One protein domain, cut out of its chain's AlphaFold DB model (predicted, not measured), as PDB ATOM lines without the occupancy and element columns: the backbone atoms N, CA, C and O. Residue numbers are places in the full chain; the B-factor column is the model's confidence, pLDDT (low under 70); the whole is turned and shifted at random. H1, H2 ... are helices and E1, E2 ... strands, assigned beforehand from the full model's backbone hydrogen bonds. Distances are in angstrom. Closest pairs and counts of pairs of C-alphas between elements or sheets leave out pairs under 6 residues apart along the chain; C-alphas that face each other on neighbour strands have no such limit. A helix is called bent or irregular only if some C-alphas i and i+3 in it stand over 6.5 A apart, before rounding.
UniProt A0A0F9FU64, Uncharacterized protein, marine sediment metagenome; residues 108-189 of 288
ATOM      1  N   ALA A 108       1.978   8.752   0.802       90.81
ATOM      2  CA  ALA A 108       2.597   7.464   1.128       90.81
ATOM      3  C   ALA A 108       2.903   6.591  -0.109       90.81
ATOM      4  O   ALA A 108       3.626   5.606   0.018       90.81
ATOM      5  N   ASP A 109       2.368   6.949  -1.280       89.31
ATOM      6  CA  ASP A 109       2.594   6.234  -2.537       89.31
ATOM      7  C   ASP A 109       3.904   6.646  -3.238       89.31
ATOM      8  O   ASP A 109       4.297   5.992  -4.198       89.31
ATOM      9  N   PHE A 110       4.612   7.673  -2.746       87.19
ATOM     10  CA  PHE A 110       5.897   8.125  -3.307       87.19
ATOM     11  C   PHE A 110       7.104   7.734  -2.453       87.19
ATOM     12  O   PHE A 110       8.143   7.377  -2.993       87.19
ATOM     13  N   ASP A 111       6.986   7.773  -1.124       84.38
ATOM     14  CA  ASP A 111       8.069   7.391  -0.209       84.38
ATOM     15  C   ASP A 111       7.524   7.092   1.204       84.38
ATOM     16  O   ASP A 111       6.317   7.007   1.431       84.38
ATOM     17  N   ALA A 112       8.406   6.990   2.202       83.38
ATOM     18  CA  ALA A 112       8.115   6.881   3.627       83.38
ATOM     19  C   ALA A 112       7.403   8.108   4.247       83.38
ATOM     20  O   ALA A 112       7.415   8.273   5.474       83.38
ATOM     21  N   PHE A 113       6.757   8.962   3.446       88.56
ATOM     22  CA  PHE A 113       5.896  10.022   3.951       88.56
ATOM     23  C   PHE A 113       4.802   9.418   4.851       88.56
ATOM     24  O   PHE A 113       4.115   8.459   4.511       88.56
ATOM     25  N   THR A 114       4.637   9.987   6.044       88.06
ATOM     26  CA  THR A 114       3.720   9.483   7.084       88.06
ATOM     27  C   THR A 114       2.367  10.200   7.101       88.06
ATOM     28  O   THR A 114       1.492   9.849   7.894       88.06
ATOM     29  N   GLY A 115       2.178  11.199   6.233       88.25
ATOM     30  CA  GLY A 115       0.930  11.947   6.073       88.25
ATOM     31  C   GLY A 115       1.137  13.248   5.301       88.25
ATOM     32  O   GLY A 115       2.151  13.408   4.626       88.25
ATOM     33  N   GLY A 116       0.238  14.213   5.485       90.50
ATOM     34  CA  GLY A 116       0.277  15.523   4.825       90.50
ATOM     35  C   GLY A 116      -0.763  15.645   3.715       90.50
ATOM     36  O   GLY A 116      -1.660  14.806   3.619       90.50
ATOM     37  N   SER A 117      -0.654  16.707   2.921       91.75
ATOM     38  CA  SER A 117      -1.544  16.954   1.785       91.75
ATOM     39  C   SER A 117      -0.774  16.770   0.486       91.75
ATOM     40  O   SER A 117       0.237  17.436   0.288       91.75
ATOM     41  N   LEU A 118      -1.270  15.893  -0.383       92.75
ATOM     42  CA  LEU A 118      -0.832  15.787  -1.772       92.75
ATOM     43  C   LEU A 118      -1.756  16.653  -2.633       92.75
ATOM     44  O   LEU A 118      -2.962  16.712  -2.374       92.75
ATOM     45  N   SER A 119      -1.206  17.327  -3.634       91.44
ATOM     46  CA  SER A 119      -1.986  18.074  -4.623       91.44
ATOM     47  C   SER A 119      -1.418  17.876  -6.014       91.44
ATOM     48  O   SER A 119      -0.233  17.598  -6.157       91.44
ATOM     49  N   CYS A 120      -2.260  18.060  -7.025       90.31
ATOM     50  CA  CYS A 120      -1.808  18.216  -8.395       90.31
ATOM     51  C   CYS A 120      -1.549  19.699  -8.675       90.31
ATOM     52  O   CYS A 120      -2.412  20.536  -8.392       90.31
ATOM     53  N   ASP A 121      -0.367  20.037  -9.176       86.44
ATOM     54  CA  ASP A 121      -0.047  21.399  -9.574       86.44
ATOM     55  C   ASP A 121      -0.707  21.773 -10.913       86.44
ATOM     56  O   ASP A 121      -1.332  20.956 -11.589       86.44
ATOM     57  N   SER A 122      -0.596  23.046 -11.302       81.25
ATOM     58  CA  SER A 122      -1.187  23.546 -12.551       81.25
ATOM     59  C   SER A 122      -0.531  22.987 -13.817       81.25
ATOM     60  O   SER A 122      -1.049  23.211 -14.904       81.25
ATOM     61  N   THR A 123       0.617  22.322 -13.689       76.56
ATOM     62  CA  THR A 123       1.350  21.693 -14.794       76.56
ATOM     63  C   THR A 123       1.088  20.192 -14.899       76.56
ATOM     64  O   THR A 123       1.722  19.533 -15.713       76.56
ATOM     65  N   GLY A 124       0.162  19.652 -14.099       84.19
ATOM     66  CA  GLY A 124      -0.201  18.237 -14.143       84.19
ATOM     67  C   GLY A 124       0.799  17.334 -13.424       84.19
ATOM     68  O   GLY A 124       0.906  16.153 -13.752       84.19
ATOM     69  N   HIS A 125       1.552  17.868 -12.456       88.69
ATOM     70  CA  HIS A 125       2.485  17.096 -11.640       88.69
ATOM     71  C   HIS A 125       2.071  17.059 -10.171       88.69
ATOM     72  O   HIS A 125       1.550  18.026  -9.612       88.69
ATOM     73  N   PHE A 126       2.330  15.930  -9.516       91.94
ATOM     74  CA  PHE A 126       2.139  15.822  -8.076       91.94
ATOM     75  C   PHE A 126       3.105  16.730  -7.308       91.94
ATOM     76  O   PHE A 126       4.323  16.622  -7.433       91.94
ATOM     77  N   ASP A 127       2.551  17.565  -6.437       90.88
ATOM     78  CA  ASP A 127       3.287  18.395  -5.492       90.88
ATOM     79  C   ASP A 127       3.310  17.724  -4.112       90.88
ATOM     80  O   ASP A 127       2.300  17.661  -3.400       90.88
ATOM     81  N   THR A 128       4.490  17.238  -3.719       91.62
ATOM     82  CA  THR A 128       4.735  16.600  -2.418       91.62
ATOM     83  C   THR A 128       5.252  17.575  -1.354       91.62
ATOM     84  O   THR A 128       5.561  17.166  -0.231       91.62
ATOM     85  N   SER A 129       5.332  18.879  -1.636       88.94
ATOM     86  CA  SER A 129       5.889  19.882  -0.713       88.94
ATOM     87  C   SER A 129       5.113  20.020   0.604       88.94
ATOM     88  O   SER A 129       5.676  20.439   1.621       88.94
ATOM     89  N   LEU A 130       3.830  19.637   0.610       91.31
ATOM     90  CA  LEU A 130       2.954  19.622   1.787       91.31
ATOM     91  C   LEU A 130       2.793  18.226   2.414       91.31
ATOM     92  O   LEU A 130       2.012  18.055   3.363       91.31
ATOM     93  N   CYS A 131       3.543  17.233   1.934       92.44
ATOM     94  CA  CYS A 131       3.673  15.942   2.595       92.44
ATOM     95  C   CYS A 131       4.458  16.073   3.916       92.44
ATOM     96  O   CYS A 131       5.127  17.066   4.206       92.44
ATOM     97  N   THR A 132       4.349  15.068   4.781       90.19
ATOM     98  CA  THR A 132       4.989  15.040   6.106       90.19
ATOM     99  C   THR A 132       5.654  13.692   6.353       90.19
ATOM    100  O   THR A 132       5.210  12.671   5.838       90.19
ATOM    101  N   GLY A 133       6.703  13.657   7.179       76.69
ATOM    102  CA  GLY A 133       7.419  12.416   7.510       76.69
ATOM    103  C   GLY A 133       8.534  12.013   6.544       76.69
ATOM    104  O   GLY A 133       9.069  10.926   6.717       76.69
ATOM    105  N   GLY A 134       8.886  12.876   5.585       74.38
ATOM    106  CA  GLY A 134      10.021  12.701   4.672       74.38
ATOM    107  C   GLY A 134      11.338  13.292   5.174       74.38
ATOM    108  O   GLY A 134      11.395  13.966   6.211       74.38
ATOM    109  N   ASN A 135      12.400  13.057   4.406       70.94
ATOM    110  CA  ASN A 135      13.705  13.681   4.598       70.94
ATOM    111  C   ASN A 135      13.705  15.065   3.936       70.94
ATOM    112  O   ASN A 135      13.278  15.164   2.799       70.94
ATOM    113  N   GLY A 136      14.145  16.105   4.662       78.38
ATOM    114  CA  GLY A 136      14.560  17.426   4.147       78.38
ATOM    115  C   GLY A 136      13.745  18.084   3.011       78.38
ATOM    116  O   GLY A 136      12.630  17.692   2.708       78.38
ATOM    117  N   PRO A 137      14.252  19.178   2.425       80.25
ATOM    118  CA  PRO A 137      13.828  19.636   1.101       80.25
ATOM    119  C   PRO A 137      14.497  18.816  -0.020       80.25
ATOM    120  O   PRO A 137      15.648  18.415   0.144       80.25
ATOM    121  N   GLY A 138      13.790  18.664  -1.147       77.19
ATOM    122  CA  GLY A 138      14.223  18.056  -2.416       77.19
ATOM    123  C   GLY A 138      15.636  18.397  -2.872       77.19
ATOM    124  O   GLY A 138      15.955  19.581  -3.028       77.19
ATOM    125  N   VAL A 139      16.460  17.376  -3.123       86.88
ATOM    126  CA  VAL A 139      17.731  17.492  -3.848       86.88
ATOM    127  C   VAL A 139      17.863  16.353  -4.860       86.88
ATOM    128  O   VAL A 139      18.416  15.300  -4.557       86.88
ATOM    129  N   TYR A 140      17.471  16.630  -6.103       89.56
ATOM    130  CA  TYR A 140      17.539  15.649  -7.182       89.56
ATOM    131  C   TYR A 140      18.952  15.074  -7.373       89.56
ATOM    132  O   TYR A 140      19.929  15.813  -7.560       89.56
ATOM    133  N   GLY A 141      19.048  13.747  -7.415       89.19
ATOM    134  CA  GLY A 141      20.272  12.980  -7.608       89.19
ATOM    135  C   GLY A 141      20.984  12.590  -6.313       89.19
ATOM    136  O   GLY A 141      22.150  12.182  -6.384       89.19
ATOM    137  N   ASP A 142      20.352  12.742  -5.146       89.12
ATOM    138  CA  ASP A 142      20.916  12.347  -3.852       89.12
ATOM    139  C   ASP A 142      20.571  10.898  -3.444       89.12
ATOM    140  O   ASP A 142      21.205  10.339  -2.540       89.12
ATOM    141  N   GLY A 143      19.677  10.259  -4.203       88.50
ATOM    142  CA  GLY A 143      19.241   8.875  -4.047       88.50
ATOM    143  C   GLY A 143      18.153   8.696  -2.990       88.50
ATOM    144  O   GLY A 143      18.004   7.589  -2.466       88.50
ATOM    145  N   ILE A 144      17.445   9.764  -2.623       88.19
ATOM    146  CA  ILE A 144      16.361   9.763  -1.640       88.19
ATOM    147  C   ILE A 144      15.220  10.627  -2.184       88.19
ATOM    148  O   ILE A 144      15.438  11.741  -2.630       88.19
ATOM    149  N   ILE A 145      13.979  10.147  -2.091       89.38
ATOM    150  CA  ILE A 145      12.810  10.961  -2.443       89.38
ATOM    151  C   ILE A 145      12.493  11.882  -1.258       89.38
ATOM    152  O   ILE A 145      12.017  11.445  -0.210       89.38
ATOM    153  N   ASN A 146      12.804  13.166  -1.387       88.81
ATOM    154  CA  ASN A 146      12.606  14.156  -0.329       88.81
ATOM    155  C   ASN A 146      11.309  14.967  -0.551       88.81
ATOM    156  O   ASN A 146      10.574  14.779  -1.520       88.81
ATOM    157  N   LEU A 147      10.995  15.902   0.356       89.19
ATOM    158  CA  LEU A 147       9.830  16.782   0.171       89.19
ATOM    159  C   LEU A 147       9.992  17.670  -1.068       89.19
ATOM    160  O   LEU A 147      10.971  18.413  -1.176       89.19
ATOM    161  N   GLY A 148       8.981  17.672  -1.936       87.38
ATOM    162  CA  GLY A 148       9.000  18.391  -3.211       87.38
ATOM    163  C   GLY A 148       9.515  17.554  -4.386       87.38
ATOM    164  O   GLY A 148       9.635  18.090  -5.481       87.38
ATOM    165  N   GLU A 149       9.801  16.271  -4.169       91.44
ATOM    166  CA  GLU A 149      10.137  15.300  -5.209       91.44
ATOM    167  C   GLU A 149       9.070  14.205  -5.256       91.44
ATOM    168  O   GLU A 149       8.449  13.865  -4.244       91.44
ATOM    169  N   THR A 150       8.853  13.650  -6.444       91.88
ATOM    170  CA  THR A 150       8.056  12.431  -6.654       91.88
ATOM    171  C   THR A 150       8.948  11.231  -6.965       91.88
ATOM    172  O   THR A 150       8.522  10.092  -6.800       91.88
ATOM    173  N   CYS A 151      10.198  11.477  -7.365       93.00
ATOM    174  CA  CYS A 151      11.215  10.475  -7.658       93.00
ATOM    175  C   CYS A 151      12.626  11.083  -7.559       93.00
ATOM    176  O   CYS A 151      12.789  12.302  -7.644       93.00
ATOM    177  N   ASP A 152      13.655  10.235  -7.460       92.62
ATOM    178  CA  ASP A 152      15.062  10.636  -7.551       92.62
ATOM    179  C   ASP A 152      15.869   9.658  -8.428       92.62
ATOM    180  O   ASP A 152      16.317   8.590  -8.001       92.62
ATOM    181  N   GLY A 153      16.064  10.027  -9.695       89.38
ATOM    182  CA  GLY A 153      16.826   9.234 -10.654       89.38
ATOM    183  C   GLY A 153      16.205   7.851 -10.883       89.38
ATOM    184  O   GLY A 153      15.208   7.717 -11.594       89.38
ATOM    185  N   SER A 154      16.817   6.805 -10.322       89.69
ATOM    186  CA  SER A 154      16.282   5.433 -10.365       89.69
ATOM    187  C   SER A 154      15.476   5.038  -9.126       89.69
ATOM    188  O   SER A 154      14.945   3.932  -9.087       89.69
ATOM    189  N   GLU A 155      15.411   5.901  -8.113       91.62
ATOM    190  CA  GLU A 155      14.621   5.687  -6.905       91.62
ATOM    191  C   GLU A 155      13.215   6.244  -7.128       91.62
ATOM    192  O   GLU A 155      13.013   7.453  -7.231       91.62
ATOM    193  N   TRP A 156      12.243   5.346  -7.274       91.31
ATOM    194  CA  TRP A 156      10.844   5.675  -7.598       91.31
ATOM    195  C   TRP A 156       9.884   5.363  -6.444       91.31
ATOM    196  O   TRP A 156       8.670   5.505  -6.574       91.31
ATOM    197  N   GLY A 157      10.429   4.909  -5.313       86.75
ATOM    198  CA  GLY A 157       9.637   4.503  -4.165       86.75
ATOM    199  C   GLY A 157       8.711   3.327  -4.509       86.75
ATOM    200  O   GLY A 157       9.174   2.333  -5.077       86.75
ATOM    201  N   PRO A 158       7.421   3.394  -4.135       87.56
ATOM    202  CA  PRO A 158       6.422   2.383  -4.479       87.56
ATOM    203  C   PRO A 158       6.061   2.306  -5.969       87.56
ATOM    204  O   PRO A 158       5.525   1.281  -6.390       87.56
ATOM    205  N   ILE A 159       6.348   3.350  -6.754       90.12
ATOM    206  CA  ILE A 159       6.016   3.410  -8.180       90.12
ATOM    207  C   ILE A 159       6.921   2.467  -8.969       90.12
ATOM    208  O   ILE A 159       8.145   2.459  -8.835       90.12
ATOM    209  N   THR A 160       6.306   1.663  -9.825       89.88
ATOM    210  CA  THR A 160       6.955   0.619 -10.620       89.88
ATOM    211  C   THR A 160       6.973   0.925 -12.113       89.88
ATOM    212  O   THR A 160       7.819   0.385 -12.832       89.88
ATOM    213  N   GLY A 161       6.093   1.805 -12.595       89.06
ATOM    214  CA  GLY A 161       6.104   2.258 -13.980       89.06
ATOM    215  C   GLY A 161       4.885   3.087 -14.364       89.06
ATOM    216  O   GLY A 161       4.099   3.503 -13.523       89.06
ATOM    217  N   CYS A 162       4.725   3.317 -15.668       88.44
ATOM    218  CA  CYS A 162       3.660   4.165 -16.205       88.44
ATOM    219  C   CYS A 162       2.249   3.734 -15.760       88.44
ATOM    220  O   CYS A 162       1.410   4.588 -15.504       88.44
ATOM    221  N   ALA A 163       2.007   2.427 -15.617       86.25
ATOM    222  CA  ALA A 163       0.699   1.878 -15.251       86.25
ATOM    223  C   ALA A 163       0.213   2.252 -13.840       86.25
ATOM    224  O   ALA A 163      -0.952   2.030 -13.524       86.25
ATOM    225  N   ASP A 164       1.074   2.824 -12.996       86.56
ATOM    226  CA  ASP A 164       0.671   3.314 -11.673       86.56
ATOM    227  C   ASP A 164      -0.102   4.652 -11.749       86.56
ATOM    228  O   ASP A 164      -0.830   4.998 -10.819       86.56
ATOM    229  N   PHE A 165      -0.006   5.373 -12.874       82.38
ATOM    230  CA  PHE A 165      -0.674   6.662 -13.120       82.38
ATOM    231  C   PHE A 165      -1.957   6.530 -13.957       82.38
ATOM    232  O   PHE A 165      -2.352   7.484 -14.617       82.38
ATOM    233  N   ASP A 166      -2.611   5.363 -13.904       75.75
ATOM    234  CA  ASP A 166      -3.878   5.028 -14.581       75.75
ATOM    235  C   ASP A 166      -3.740   4.508 -16.025       75.75
ATOM    236  O   ASP A 166      -3.332   3.367 -16.245       75.75
ATOM    237  N   GLU A 167      -4.084   5.326 -17.023       67.69
ATOM    238  CA  GLU A 167      -4.372   4.908 -18.404       67.69
ATOM    239  C   GLU A 167      -3.174   4.411 -19.215       67.69
ATOM    240  O   GLU A 167      -3.321   3.916 -20.345       67.69
ATOM    241  N   PHE A 168      -1.969   4.552 -18.675       78.88
ATOM    242  CA  PHE A 168      -0.789   4.066 -19.356       78.88
ATOM    243  C   PHE A 168      -0.704   2.545 -19.248       78.88
ATOM    244  O   PHE A 168      -0.501   1.968 -18.185       78.88
ATOM    245  N   THR A 169      -0.775   1.860 -20.382       78.44
ATOM    246  CA  THR A 169      -0.648   0.398 -20.447       78.44
ATOM    247  C   THR A 169       0.808  -0.063 -20.531       78.44
ATOM    248  O   THR A 169       1.093  -1.258 -20.424       78.44
ATOM    249  N   GLY A 170       1.750   0.868 -20.711       80.12
ATOM    250  CA  GLY A 170       3.169   0.561 -20.827       80.12
ATOM    251  C   GLY A 170       4.033   1.781 -21.131       80.12
ATOM    252  O   GLY A 170       3.677   2.914 -20.813       80.12
ATOM    253  N   GLY A 171       5.184   1.528 -21.753       83.19
ATOM    254  CA  GLY A 171       6.168   2.548 -22.107       83.19
ATOM    255  C   GLY A 171       7.321   2.651 -21.112       83.19
ATOM    256  O   GLY A 171       7.551   1.753 -20.298       83.19
ATOM    257  N   VAL A 172       8.094   3.727 -21.237       86.31
ATOM    258  CA  VAL A 172       9.250   4.009 -20.382       86.31
ATOM    259  C   VAL A 172       8.901   5.184 -19.483       86.31
ATOM    260  O   VAL A 172       8.636   6.278 -19.966       86.31
ATOM    261  N   LEU A 173       8.930   4.950 -18.176       90.44
ATOM    262  CA  LEU A 173       8.880   6.013 -17.184       90.44
ATOM    263  C   LEU A 173      10.314   6.446 -16.862       90.44
ATOM    264  O   LEU A 173      11.198   5.596 -16.716       90.44
ATOM    265  N   SER A 174      10.561   7.748 -16.763       91.12
ATOM    266  CA  SER A 174      11.823   8.280 -16.236       91.12
ATOM    267  C   SER A 174      11.567   9.268 -15.109       91.12
ATOM    268  O   SER A 174      10.457   9.763 -14.938       91.12
ATOM    269  N   CYS A 175      12.605   9.530 -14.321       91.88
ATOM    270  CA  CYS A 175      12.617  10.623 -13.368       91.88
ATOM    271  C   CYS A 175      13.522  11.723 -13.911       91.88
ATOM    272  O   CYS A 175      14.705  11.474 -14.152       91.88
ATOM    273  N   ASP A 176      12.971  12.916 -14.095       88.50
ATOM    274  CA  ASP A 176      13.684  14.048 -14.664       88.50
ATOM    275  C   ASP A 176      13.873  15.144 -13.612       88.50
ATOM    276  O   ASP A 176      13.072  15.313 -12.692       88.50
ATOM    277  N   SER A 177      14.943  15.929 -13.755       85.38
ATOM    278  CA  SER A 177      15.176  17.101 -12.904       85.38
ATOM    279  C   SER A 177      13.993  18.077 -13.024       85.38
ATOM    280  O   SER A 177      13.669  18.461 -14.150       85.38
ATOM    281  N   PRO A 178      13.407  18.564 -11.911       85.06
ATOM    282  CA  PRO A 178      13.966  18.603 -10.553       85.06
ATOM    283  C   PRO A 178      13.501  17.485  -9.590       85.06
ATOM    284  O   PRO A 178      13.486  17.719  -8.389       85.06
ATOM    285  N   GLY A 179      13.145  16.297 -10.081       89.19
ATOM    286  CA  GLY A 179      12.626  15.184  -9.270       89.19
ATOM    287  C   GLY A 179      11.165  14.862  -9.566       89.19
ATOM    288  O   GLY A 179      10.401  14.538  -8.656       89.19
ATOM    289  N   ASN A 180      10.775  14.989 -10.838       90.19
ATOM    290  CA  ASN A 180       9.430  14.700 -11.314       90.19
ATOM    291  C   ASN A 180       9.430  13.526 -12.281       90.19
ATOM    292  O   ASN A 180      10.297  13.418 -13.154       90.19
ATOM    293  N   PHE A 181       8.430  12.664 -12.140       91.38
ATOM    294  CA  PHE A 181       8.179  11.621 -13.119       91.38
ATOM    295  C   PHE A 181       7.856  12.232 -14.482       91.38
ATOM    296  O   PHE A 181       7.028  13.132 -14.609       91.38
ATOM    297  N   ASN A 182       8.516  11.706 -15.505       86.25
ATOM    298  CA  ASN A 182       8.297  12.039 -16.896       86.25
ATOM    299  C   ASN A 182       7.554  10.876 -17.564       86.25
ATOM    300  O   ASN A 182       8.090   9.774 -17.714       86.25
ATOM    301  N   THR A 183       6.323  11.157 -17.992       85.69
ATOM    302  CA  THR A 183       5.439  10.209 -18.677       85.69
ATOM    303  C   THR A 183       5.422  10.392 -20.200       85.69
ATOM    304  O   THR A 183       4.647   9.729 -20.882       85.69
ATOM    305  N   PHE A 184       6.306  11.215 -20.786       81.44
ATOM    306  CA  PHE A 184       6.364  11.456 -22.240       81.44
ATOM    307  C   PHE A 184       6.632  10.196 -23.072       81.44
ATOM    308  O   PHE A 184       6.286  10.152 -24.250       81.44
ATOM    309  N   GLN A 185       7.272   9.183 -22.484       80.62
ATOM    310  CA  GLN A 185       7.512   7.889 -23.130       80.62
ATOM    311  C   GLN A 185       6.565   6.786 -22.637       80.62
ATOM    312  O   GLN A 185       6.749   5.617 -22.994       80.62
ATOM    313  N   CYS A 186       5.556   7.135 -21.839       83.38
ATOM    314  CA  CYS A 186       4.480   6.225 -21.484       83.38
ATOM    315  C   CYS A 186       3.522   6.047 -22.666       83.38
ATOM    316  O   CYS A 186       3.290   6.960 -23.459       83.38
ATOM    317  N   THR A 187       2.977   4.844 -22.807       76.38
ATOM    318  CA  THR A 187       2.030   4.506 -23.871       76.38
ATOM    319  C   THR A 187       0.638   4.385 -23.283       76.38
ATOM    320  O   THR A 187       0.428   3.597 -22.363       76.38
ATOM    321  N   VAL A 188      -0.308   5.140 -23.828       71.19
ATOM    322  CA  VAL A 188      -1.733   5.003 -23.509       71.19
ATOM    323  C   VAL A 188      -2.326   3.778 -24.200       71.19
ATOM    324  O   VAL A 188      -1.831   3.351 -25.250       71.19
ATOM    325  N   LYS A 189      -3.406   3.233 -23.630       66.25
ATOM    326  CA  LYS A 189      -4.225   2.202 -24.280       66.25
ATOM    327  C   LYS A 189      -4.652   2.699 -25.665       66.25
ATOM    328  O   LYS A 189      -5.276   3.754 -25.788       66.25
TER     329      LYS A 189
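This is residues 108 to 189 of the 288 residues of an uncharacterized protein of marine sediment metagenome (UniProt A0A0F9FU64). This domain has little regular structure: a long looped stretch, residues 108 to 161, makes one end, and a bent two-stranded hairpin, E1 and E2, with the short helix H1 beside it, makes the other. Within the loops, residues 115 to 116 pair antiparallel with 131 to 132, and 119 to 120 with 126 to 127. Of 82 printed residues, 22 are in named elements, in the order H1, E1, E2, mostly strand; the whole is compact, radius of gyration of the C-alphas 12.1 A, spanning 36 by 24 by 22 A.

H1, residues 162 to 165, is too short for an O i to N i+4 pair; its one O i to N i+3 pair is within hydrogen-bond range. Its closest C-alpha pair with E1, residues 168 to 176, is Cys 162 and Phe 168, 5.5 A. E1 and E2, residues 180 to 188, form an antiparallel hairpin at 157 degrees, with N 172 and O 185 at 2.9 A.

E1 begins at C-alpha 168 (-0.789, 4.066, -19.356), is 18.2 A long and bends by 76 degrees at residue 171. E2, 19.2 A, bends by 66 degrees at residue 185 and ends at C-alpha 188 (-1.733, 5.003, -23.509).

The printed part has no cut; residues 167 and 189 are under pLDDT 70.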